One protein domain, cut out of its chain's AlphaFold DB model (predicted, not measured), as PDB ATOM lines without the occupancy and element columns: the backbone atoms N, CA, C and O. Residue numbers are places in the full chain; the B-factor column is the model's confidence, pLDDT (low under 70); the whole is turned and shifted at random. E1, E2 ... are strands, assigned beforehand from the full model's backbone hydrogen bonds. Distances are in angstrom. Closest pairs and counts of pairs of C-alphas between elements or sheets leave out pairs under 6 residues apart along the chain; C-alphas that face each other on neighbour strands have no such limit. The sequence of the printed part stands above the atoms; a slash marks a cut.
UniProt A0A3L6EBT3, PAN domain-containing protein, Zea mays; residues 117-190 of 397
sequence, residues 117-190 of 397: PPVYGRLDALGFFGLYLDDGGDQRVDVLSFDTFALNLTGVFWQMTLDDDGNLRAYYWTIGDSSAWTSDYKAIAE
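What this domain is: This is residues 117 to 190 of the 397 residues of the protein "PAN domain-containing protein" of Zea mays (UniProt A0A3L6EBT3). Two small three-stranded sheets are joined nearly end to end as two lobes: E1, E2 and E3 make a twisted ribbon along the longest axis, and E4, E5 and E6 stand crosswise at one end of it. The lobes meet by the end of E1 near E4, while the link of residues 146 to 155 joins E3 to E4. The printed part has 74 residues with six named strands, E1 to E6 along the chain, and no named helix, so the class is all strand. The sheet orders are E1 - E2 - E3 and E4 - E5 - E6, both antiparallel. The whole is only just compact, close to loose, with a radius of gyration of the C-alphas of 13.5 A and spans of 40 by 29 by 17 A.

Where its parts are: E3, the longest strand by residues, is residues 138 to 145, 17.3 A from first to last C-alpha. E2 is residues 128 to 134, 18.7 A. E1 is residues 119 to 124, 15.8 A, and begins at C-alpha 119 at (9.479, 25.626, -27.878). E4 is residues 156 to 162, 19.9 A, beginning at C-alpha 156 at (-12.337, 28.637, -14.243). E5 is residues 168 to 174, 20.5 A. E6 is residues 182 to 186, 11.5 A, ending at C-alpha 186 at (-10.909, 18.118, -28.930).

How they stand to each other: The sheet E1 E2 E3 is strongly twisted, its C-alphas lying up to 5.9 A off its best plane. It is a meander, each strand the antiparallel neighbour of the one before, and so is E4 E5 E6. The hairpin E2 and E3 has N 129 and O 144 within hydrogen-bond range at 2.8 A. E3 bends by 78 degrees at residue 141, where O 131 is within hydrogen-bond range of N 141 at 2.8 A and of N 142 at 3.4 A. The hairpin E1 and E2 has N 122 and O 130 at 2.9 A. Between the sheets, E1 and E4 have 4 pairs of C-alphas within 8 A, the closest being those of Leu 123 and Trp 158, 7.4 A apart. E3 and E4 are apart, as are E2 and E5. The hairpin E4 and E5 has N 159 and O 171 at 2.9 A; the hairpin E5 and E6 has N 184 and O 170 at 2.8 A.

The domain as a whole: The two C-alphas farthest apart are those of Pro 117 and Asp 177, at 41.3 A. The printed part has no cut and no long link; the links E3 to E4, 10 residues, and E5 to E6, 7 residues, are short, and the other three are tight. The mean pLDDT of the printed part is 88.8, and residues 136 to 138, of which 138 belongs to E3, are under 70.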
ATOM      1  N   PRO A 117      15.924  28.132 -30.516       79.12
ATOM      2  CA  PRO A 117      15.487  28.126 -29.119       79.12
ATOM      3  C   PRO A 117      14.358  27.106 -28.886       79.12
ATOM      4  O   PRO A 117      13.556  26.855 -29.791       79.12
ATOM      5  N   PRO A 118      14.284  26.473 -27.697       84.00
ATOM      6  CA  PRO A 118      13.278  25.455 -27.433       84.00
ATOM      7  C   PRO A 118      11.868  26.055 -27.441       84.00
ATOM      8  O   PRO A 118      11.653  27.176 -26.988       84.00
ATOM      9  N   VAL A 119      10.901  25.268 -27.919       88.31
ATOM     10  CA  VAL A 119       9.479  25.626 -27.878       88.31
ATOM     11  C   VAL A 119       8.856  25.085 -26.590       88.31
ATOM     12  O   VAL A 119       8.997  23.896 -26.277       88.31
ATOM     13  N   TYR A 120       8.139  25.928 -25.850       89.06
ATOM     14  CA  TYR A 120       7.327  25.507 -24.708       89.06
ATOM     15  C   TYR A 120       5.844  25.780 -24.941       89.06
ATOM     16  O   TYR A 120       5.457  26.744 -25.603       89.06
ATOM     17  N   GLY A 121       5.013  24.912 -24.365       90.44
ATOM     18  CA  GLY A 121       3.564  25.068 -24.345       90.44
ATOM     19  C   GLY A 121       3.092  25.699 -23.040       90.44
ATOM     20  O   GLY A 121       3.561  25.324 -21.958       90.44
ATOM     21  N   ARG A 122       2.147  26.636 -23.129       91.44
ATOM     22  CA  ARG A 122       1.491  27.264 -21.976       91.44
ATOM     23  C   ARG A 122      -0.021  27.224 -22.159       91.44
ATOM     24  O   ARG A 122      -0.535  27.691 -23.171       91.44
ATOM     25  N   LEU A 123      -0.708  26.690 -21.154       92.62
ATOM     26  CA  LEU A 123      -2.162  26.749 -21.036       92.62
ATOM     27  C   LEU A 123      -2.544  28.037 -20.303       92.62
ATOM     28  O   LEU A 123      -2.118  28.246 -19.163       92.62
ATOM     29  N   ASP A 124      -3.295  28.903 -20.970       89.62
ATOM     30  CA  ASP A 124      -3.701  30.204 -20.454       89.62
ATOM     31  C   ASP A 124      -5.068  30.143 -19.761       89.62
ATOM     32  O   ASP A 124      -5.953  29.376 -20.147       89.62
ATOM     33  N   ALA A 125      -5.247  30.979 -18.736       87.06
ATOM     34  CA  ALA A 125      -6.486  31.057 -17.969       87.06
ATOM     35  C   ALA A 125      -7.670  31.610 -18.782       87.06
ATOM     36  O   ALA A 125      -8.819  31.385 -18.406       87.06
ATOM     37  N   LEU A 126      -7.406  32.302 -19.891       86.69
ATOM     38  CA  LEU A 126      -8.428  32.799 -20.811       86.69
ATOM     39  C   LEU A 126      -8.983  31.711 -21.744       86.69
ATOM     40  O   LEU A 126      -9.911  31.993 -22.492       86.69
ATOM     41  N   GLY A 127      -8.452  30.482 -21.709       90.31
ATOM     42  CA  GLY A 127      -8.959  29.374 -22.525       90.31
ATOM     43  C   GLY A 127      -8.263  29.247 -23.877       90.31
ATOM     44  O   GLY A 127      -8.904  29.108 -24.916       90.31
ATOM     45  N   PHE A 128      -6.933  29.308 -23.879       92.00
ATOM     46  CA  PHE A 128      -6.143  28.976 -25.059       92.00
ATOM     47  C   PHE A 128      -4.832  28.294 -24.676       92.00
ATOM     48  O   PHE A 128      -4.295  28.485 -23.583       92.00
ATOM     49  N   PHE A 129      -4.294  27.506 -25.597       94.25
ATOM     50  CA  PHE A 129      -2.980  26.897 -25.502       94.25
ATOM     51  C   PHE A 129      -2.034  27.572 -26.493       94.25
ATOM     52  O   PHE A 129      -2.284  27.576 -27.696       94.25
ATOM     53  N   GLY A 130      -0.953  28.168 -25.993       92.31
ATOM     54  CA  GLY A 130       0.054  28.831 -26.818       92.31
ATOM     55  C   GLY A 130       1.382  28.091 -26.844       92.31
ATOM     56  O   GLY A 130       1.818  27.547 -25.829       92.31
ATOM     57  N   LEU A 131       2.031  28.125 -28.003       92.19
ATOM     58  CA  LEU A 131       3.406  27.694 -28.221       92.19
ATOM     59  C   LEU A 131       4.302  28.924 -28.356       92.19
ATOM     60  O   LEU A 131       4.009  29.835 -29.132       92.19
ATOM     61  N   TYR A 132       5.405  28.933 -27.616       89.31
ATOM     62  CA  TYR A 132       6.310  30.076 -27.514       89.31
ATOM     63  C   TYR A 132       7.760  29.626 -27.644       89.31
ATOM     64  O   TYR A 132       8.096  28.513 -27.235       89.31
ATOM     65  N   LEU A 133       8.609  30.492 -28.195       89.06
ATOM     66  CA  LEU A 133      10.057  30.299 -28.193       89.06
ATOM     67  C   LEU A 133      10.658  30.821 -26.891       89.06
ATOM     68  O   LEU A 133      10.260  31.859 -26.376       89.06
ATOM     69  N   ASP A 134      11.648  30.099 -26.386       79.69
ATOM     70  CA  ASP A 134      12.453  30.506 -25.236       79.69
ATOM     71  C   ASP A 134      13.667  31.336 -25.701       79.69
ATOM     72  O   ASP A 134      14.818  30.924 -25.558       79.69
ATOM     73  N   ASP A 135      13.414  32.471 -26.365       76.62
ATOM     74  CA  ASP A 135      14.450  33.367 -26.914       76.62
ATOM     75  C   ASP A 135      14.638  34.659 -26.095       76.62
ATOM     76  O   ASP A 135      15.333  35.588 -26.511       76.62
ATOM     77  N   GLY A 136      14.047  34.712 -24.898       68.12
ATOM     78  CA  GLY A 136      14.049  35.889 -24.029       68.12
ATOM     79  C   GLY A 136      12.952  36.910 -24.355       68.12
ATOM     80  O   GLY A 136      12.731  37.822 -23.558       68.12
ATOM     81  N   GLY A 137      12.226  36.741 -25.465       66.19
ATOM     82  CA  GLY A 137      10.913  37.336 -25.699       66.19
ATOM     83  C   GLY A 137       9.839  36.251 -25.618       66.19
ATOM     84  O   GLY A 137      10.078  35.112 -25.985       66.19
ATOM     85  N   ASP A 138       8.628  36.565 -25.155       69.12
ATOM     86  CA  ASP A 138       7.483  35.631 -25.223       69.12
ATOM     87  C   ASP A 138       6.991  35.554 -26.691       69.12
ATOM     88  O   ASP A 138       5.845  35.883 -27.010       69.12
ATOM     89  N   GLN A 139       7.894  35.237 -27.632       81.81
ATOM     90  CA  GLN A 139       7.598  35.195 -29.057       81.81
ATOM     91  C   GLN A 139       6.681  34.006 -29.327       81.81
ATOM     92  O   GLN A 139       7.060  32.841 -29.195       81.81
ATOM     93  N   ARG A 140       5.452  34.326 -29.727       83.06
ATOM     94  CA  ARG A 140       4.414  33.354 -30.055       83.06
ATOM     95  C   ARG A 140       4.715  32.675 -31.391       83.06
ATOM     96  O   ARG A 140       4.790  33.338 -32.425       83.06
ATOM     97  N   VAL A 141       4.827  31.351 -31.350       88.69
ATOM     98  CA  VAL A 141       4.919  30.474 -32.524       88.69
ATOM     99  C   VAL A 141       3.526  30.240 -33.083       88.69
ATOM    100  O   VAL A 141       3.279  30.510 -34.256       88.69
ATOM    101  N   ASP A 142       2.619  29.785 -32.220       89.50
ATOM    102  CA  ASP A 142       1.244  29.460 -32.576       89.50
ATOM    103  C   ASP A 142       0.335  29.481 -31.338       89.50
ATOM    104  O   ASP A 142       0.820  29.428 -30.206       89.50
ATOM    105  N   VAL A 143      -0.978  29.588 -31.534       91.25
ATOM    106  CA  VAL A 143      -1.978  29.454 -30.465       91.25
ATOM    107  C   VAL A 143      -3.213  28.743 -30.978       91.25
ATOM    108  O   VAL A 143      -3.803  29.119 -31.987       91.25
ATOM    109  N   LEU A 144      -3.664  27.823 -30.143       92.38
ATOM    110  CA  LEU A 144      -4.929  27.133 -30.222       92.38
ATOM    111  C   LEU A 144      -5.901  27.736 -29.198       92.38
ATOM    112  O   LEU A 144      -5.719  27.559 -27.995       92.38
ATOM    113  N   SER A 145      -6.928  28.449 -29.652       92.81
ATOM    114  CA  SER A 145      -8.034  28.897 -28.794       92.81
ATOM    115  C   SER A 145      -9.058  27.783 -28.590       92.81
ATOM    116  O   SER A 145      -9.346  27.053 -29.538       92.81
ATOM    117  N   PHE A 146      -9.641  27.687 -27.398       93.44
ATOM    118  CA  PHE A 146     -10.749  26.769 -27.128       93.44
ATOM    119  C   PHE A 146     -12.106  27.405 -27.451       93.44
ATOM    120  O   PHE A 146     -12.195  28.622 -27.645       93.44
ATOM    121  N   ASP A 147     -13.162  26.592 -27.508       91.81
ATOM    122  CA  ASP A 147     -14.483  27.025 -27.977       91.81
ATOM    123  C   ASP A 147     -15.070  28.152 -27.114       91.81
ATOM    124  O   ASP A 147     -15.694  29.084 -27.631       91.81
ATOM    125  N   THR A 148     -14.823  28.132 -25.800       89.88
ATOM    126  CA  THR A 148     -15.329  29.166 -24.882       89.88
ATOM    127  C   THR A 148     -14.377  30.343 -24.674       89.88
ATOM    128  O   THR A 148     -14.704  31.245 -23.898       89.88
ATOM    129  N   PHE A 149     -13.260  30.427 -25.408       87.69
ATOM    130  CA  PHE A 149     -12.316  31.555 -25.336       87.69
ATOM    131  C   PHE A 149     -13.024  32.916 -25.471       87.69
ATOM    132  O   PHE A 149     -12.793  33.838 -24.689       87.69
ATOM    133  N   ALA A 150     -13.964  33.034 -26.416       86.19
ATOM    134  CA  ALA A 150     -14.706  34.273 -26.661       86.19
ATOM    135  C   ALA A 150     -15.665  34.669 -25.518       86.19
ATOM    136  O   ALA A 150     -16.109  35.817 -25.460       86.19
ATOM    137  N   LEU A 151     -15.991  33.742 -24.613       85.19
ATOM    138  CA  LEU A 151     -16.886  33.994 -23.482       85.19
ATOM    139  C   LEU A 151     -16.171  34.651 -22.297       85.19
ATOM    140  O   LEU A 151     -16.850  35.109 -21.380       85.19
ATOM    141  N   ASN A 152     -14.833  34.724 -22.313       81.69
ATOM    142  CA  ASN A 152     -14.016  35.300 -21.238       81.69
ATOM    143  C   ASN A 152     -14.413  34.764 -19.855       81.69
ATOM    144  O   ASN A 152     -14.670  35.529 -18.920       81.69
ATOM    145  N   LEU A 153     -14.503  33.437 -19.739       83.56
ATOM    146  CA  LEU A 153     -14.863  32.797 -18.481       83.56
ATOM    147  C   LEU A 153     -13.872  33.200 -17.381       83.56
ATOM    148  O   LEU A 153     -12.657  33.200 -17.571       83.56
ATOM    149  N   THR A 154     -14.403  33.541 -16.209       83.81
ATOM    150  CA  THR A 154     -13.611  33.879 -15.021       83.81
ATOM    151  C   THR A 154     -13.856  32.840 -13.936       83.81
ATOM    152  O   THR A 154     -14.884  32.168 -13.935       83.81
ATOM    153  N   GLY A 155     -12.897  32.667 -13.023       86.19
ATOM    154  CA  GLY A 155     -13.027  31.659 -11.964       86.19
ATOM    155  C   GLY A 155     -13.080  30.222 -12.497       86.19
ATOM    156  O   GLY A 155     -13.708  29.364 -11.880       86.19
ATOM    157  N   VAL A 156     -12.439  29.967 -13.640       89.69
ATOM    158  CA  VAL A 156     -12.337  28.637 -14.243       89.69
ATOM    159  C   VAL A 156     -10.937  28.057 -14.080       89.69
ATOM    160  O   VAL A 156      -9.934  28.767 -14.171       89.69
ATOM    161  N   PHE A 157     -10.867  26.749 -13.857       90.81
ATOM    162  CA  PHE A 157      -9.635  25.985 -14.007       90.81
ATOM    163  C   PHE A 157      -9.616  25.315 -15.366       90.81
ATOM    164  O   PHE A 157     -10.606  24.708 -15.755       90.81
ATOM    165  N   TRP A 158      -8.472  25.382 -16.039       92.75
ATOM    166  CA  TRP A 158      -8.246  24.705 -17.306       92.75
ATOM    167  C   TRP A 158      -7.356  23.490 -17.114       92.75
ATOM    168  O   TRP A 158      -6.355  23.534 -16.395       92.75
ATOM    169  N   GLN A 159      -7.708  22.421 -17.809       93.62
ATOM    170  CA  GLN A 159      -6.922  21.207 -17.900       93.62
ATOM    171  C   GLN A 159      -6.843  20.789 -19.363       93.62
ATOM    172  O   GLN A 159      -7.834  20.838 -20.078       93.62
ATOM    173  N   MET A 160      -5.663  20.361 -19.801       95.06
ATOM    174  CA  MET A 160      -5.466  19.772 -21.119       95.06
ATOM    175  C   MET A 160      -4.816  18.407 -20.934       95.06
ATOM    176  O   MET A 160      -3.812  18.296 -20.226       95.06
ATOM    177  N   THR A 161      -5.414  17.374 -21.511       95.06
ATOM    178  CA  THR A 161      -5.035  15.973 -21.302       95.06
ATOM    179  C   THR A 161      -4.988  15.232 -22.621       95.06
ATOM    180  O   THR A 161      -5.808  15.450 -23.510       95.06
ATOM    181  N   LEU A 162      -3.998  14.349 -22.739       96.06
ATOM    182  CA  LEU A 162      -4.075  13.244 -23.676       96.06
ATOM    183  C   LEU A 162      -4.912  12.168 -22.990       96.06
ATOM    184  O   LEU A 162      -4.459  11.579 -22.008       96.06
ATOM    185  N   ASP A 163      -6.140  11.992 -23.456       95.50
ATOM    186  CA  ASP A 163      -7.078  11.052 -22.859       95.50
ATOM    187  C   ASP A 163      -6.734   9.605 -23.253       95.50
ATOM    188  O   ASP A 163      -5.915   9.356 -24.141       95.50
ATOM    189  N   ASP A 164      -7.371   8.633 -22.597       95.88
ATOM    190  CA  ASP A 164      -7.099   7.198 -22.787       95.88
ATOM    191  C   ASP A 164      -7.361   6.699 -24.224       95.88
ATOM    192  O   ASP A 164      -6.852   5.652 -24.624       95.88
ATOM    193  N   ASP A 165      -8.142   7.441 -25.018       92.25
ATOM    194  CA  ASP A 165      -8.387   7.178 -26.442       92.25
ATOM    195  C   ASP A 165      -7.280   7.728 -27.363       92.25
ATOM    196  O   ASP A 165      -7.351   7.565 -28.583       92.25
ATOM    197  N   GLY A 166      -6.255   8.370 -26.796       92.88
ATOM    198  CA  GLY A 166      -5.173   9.023 -27.528       92.88
ATOM    199  C   GLY A 166      -5.569  10.367 -28.144       92.88
ATOM    200  O   GLY A 166      -4.800  10.917 -28.931       92.88
ATOM    201  N   ASN A 167      -6.743  10.908 -27.811       94.50
ATOM    202  CA  ASN A 167      -7.183  12.217 -28.274       94.50
ATOM    203  C   ASN A 167      -6.767  13.301 -27.274       94.50
ATOM    204  O   ASN A 167      -6.908  13.151 -26.060       94.50
ATOM    205  N   LEU A 168      -6.261  14.415 -27.789       94.69
ATOM    206  CA  LEU A 168      -5.881  15.559 -26.976       94.69
ATOM    207  C   LEU A 168      -7.109  16.441 -26.755       94.69
ATOM    208  O   LEU A 168      -7.724  16.911 -27.713       94.69
ATOM    209  N   ARG A 169      -7.475  16.675 -25.498       95.94
ATOM    210  CA  ARG A 169      -8.671  17.440 -25.138       95.94
ATOM    211  C   ARG A 169      -8.354  18.522 -24.126       95.94
ATOM    212  O   ARG A 169      -7.432  18.378 -23.323       95.94
ATOM    213  N   ALA A 170      -9.123  19.605 -24.174       95.94
ATOM    214  CA  ALA A 170      -9.131  20.614 -23.125       95.94
ATOM    215  C   ALA A 170     -10.482  20.625 -22.413       95.94
ATOM    216  O   ALA A 170     -11.542  20.461 -23.027       95.94
ATOM    217  N   TYR A 171     -10.411  20.831 -21.108       95.00
ATOM    218  CA  TYR A 171     -11.522  20.846 -20.183       95.00
ATOM    219  C   TYR A 171     -11.462  22.110 -19.330       95.00
ATOM    220  O   TYR A 171     -10.371  22.546 -18.950       95.00
ATOM    221  N   TYR A 172     -12.625  22.644 -18.963       93.81
ATOM    222  CA  TYR A 172     -12.732  23.643 -17.904       93.81
ATOM    223  C   TYR A 172     -13.603  23.172 -16.744       93.81
ATOM    224  O   TYR A 172     -14.514  22.353 -16.894       93.81
ATOM    225  N   TRP A 173     -13.312  23.729 -15.574       92.50
ATOM    226  CA  TRP A 173     -14.101  23.584 -14.362       92.50
ATOM    227  C   TRP A 173     -14.447  24.963 -13.814       92.50
ATOM    228  O   TRP A 173     -13.548  25.723 -13.450       92.50
ATOM    229  N   THR A 174     -15.737  25.269 -13.695       89.69
ATOM    230  CA  THR A 174     -16.214  26.530 -13.117       89.69
ATOM    231  C   THR A 174     -16.357  26.392 -11.607       89.69
ATOM    232  O   THR A 174     -17.094  25.534 -11.110       89.69
ATOM    233  N   ILE A 175     -15.649  27.236 -10.859       84.50
ATOM    234  CA  ILE A 175     -15.725  27.259  -9.397       84.50
ATOM    235  C   ILE A 175     -17.120  27.749  -8.981       84.50
ATOM    236  O   ILE A 175     -17.557  28.807  -9.417       84.50
ATOM    237  N   GLY A 176     -17.813  27.000  -8.120       81.19
ATOM    238  CA  GLY A 176     -19.113  27.390  -7.555       81.19
ATOM    239  C   GLY A 176     -20.336  26.885  -8.327       81.19
ATOM    240  O   GLY A 176     -21.318  26.519  -7.689       81.19
ATOM    241  N   ASP A 177     -20.241  26.771  -9.653       75.75
ATOM    242  CA  ASP A 177     -21.389  26.419 -10.509       75.75
ATOM    243  C   ASP A 177     -21.317  25.007 -11.110       75.75
ATOM    244  O   ASP A 177     -22.332  24.474 -11.560       75.75
ATOM    245  N   SER A 178     -20.134  24.376 -11.124       79.00
ATOM    246  CA  SER A 178     -19.937  23.059 -11.742       79.00
ATOM    247  C   SER A 178     -19.538  21.968 -10.744       79.00
ATOM    248  O   SER A 178     -18.801  22.204  -9.785       79.00
ATOM    249  N   SER A 179     -20.038  20.754 -10.988       82.44
ATOM    250  CA  SER A 179     -19.676  19.520 -10.274       82.44
ATOM    251  C   SER A 179     -18.910  18.523 -11.154       82.44
ATOM    252  O   SER A 179     -18.625  17.410 -10.710       82.44
ATOM    253  N   ALA A 180     -18.577  18.905 -12.391       90.12
ATOM    254  CA  ALA A 180     -17.871  18.074 -13.358       90.12
ATOM    255  C   ALA A 180     -17.015  18.925 -14.311       90.12
ATOM    256  O   ALA A 180     -17.331  20.084 -14.580       90.12
ATOM    257  N   TRP A 181     -15.958  18.313 -14.856       93.56
ATOM    258  CA  TRP A 181     -15.164  18.891 -15.939       93.56
ATOM    259  C   TRP A 181     -15.987  18.937 -17.229       93.56
ATOM    260  O   TRP A 181     -16.569  17.928 -17.631       93.56
ATOM    261  N   THR A 182     -16.001  20.088 -17.896       93.06
ATOM    262  CA  THR A 182     -16.686  20.282 -19.181       93.06
ATOM    263  C   THR A 182     -15.665  20.302 -20.310       93.06
ATOM    264  O   THR A 182     -14.687  21.037 -20.235       93.06
ATOM    265  N   SER A 183     -15.873  19.484 -21.346       93.94
ATOM    266  CA  SER A 183     -15.016  19.459 -22.542       93.94
ATOM    267  C   SER A 183     -15.232  20.722 -23.369       93.94
ATOM    268  O   SER A 183     -16.373  21.040 -23.689       93.94
ATOM    269  N   ASP A 184     -14.139  21.376 -23.754       93.88
ATOM    270  CA  ASP A 184     -14.154  22.645 -24.503       93.88
ATOM    271  C   ASP A 184     -13.353  22.612 -25.801       93.88
ATOM    272  O   ASP A 184     -13.495  23.470 -26.660       93.88
ATOM    273  N   TYR A 185     -12.463  21.630 -25.926       95.12
ATOM    274  CA  TYR A 185     -11.701  21.400 -27.139       95.12
ATOM    275  C   TYR A 185     -11.396  19.915 -27.288       95.12
ATOM    276  O   TYR A 185     -11.156  19.214 -26.299       95.12
ATOM    277  N   LYS A 186     -11.368  19.451 -28.537       94.38
ATOM    278  CA  LYS A 186     -10.909  18.118 -28.930       94.38
ATOM    279  C   LYS A 186     -10.074  18.256 -30.194       94.38
ATOM    280  O   LYS A 186     -10.537  18.864 -31.152       94.38
ATOM    281  N   ALA A 187      -8.876  17.681 -30.196       91.94
ATOM    282  CA  ALA A 187      -7.994  17.716 -31.357       91.94
ATOM    283  C   ALA A 187      -8.541  16.897 -32.527       91.94
ATOM    284  O   ALA A 187      -8.358  17.287 -33.672       91.94
ATOM    285  N   ILE A 188      -9.217  15.788 -32.224       92.38
ATOM    286  CA  ILE A 188      -9.958  14.982 -33.197       92.38
ATOM    287  C   ILE A 188     -11.434  15.039 -32.799       92.38
ATOM    288  O   ILE A 188     -11.851  14.383 -31.836       92.38
ATOM    289  N   ALA A 189     -12.226  15.859 -33.483       89.69
ATOM    290  CA  ALA A 189     -13.645  16.043 -33.191       89.69
ATOM    291  C   ALA A 189     -14.491  14.896 -33.755       89.69
ATOM    292  O   ALA A 189     -15.424  14.421 -33.102       89.69
ATOM    293  N   GLU A 190     -14.131  14.409 -34.941       90.94
ATOM    294  CA  GLU A 190     -14.809  13.306 -35.610       90.94
ATOM    295  C   GLU A 190     -13.836  12.313 -36.242       90.94
ATOM    296  O   GLU A 190     -12.678  12.604 -36.529       90.94
TER     297      GLU A 190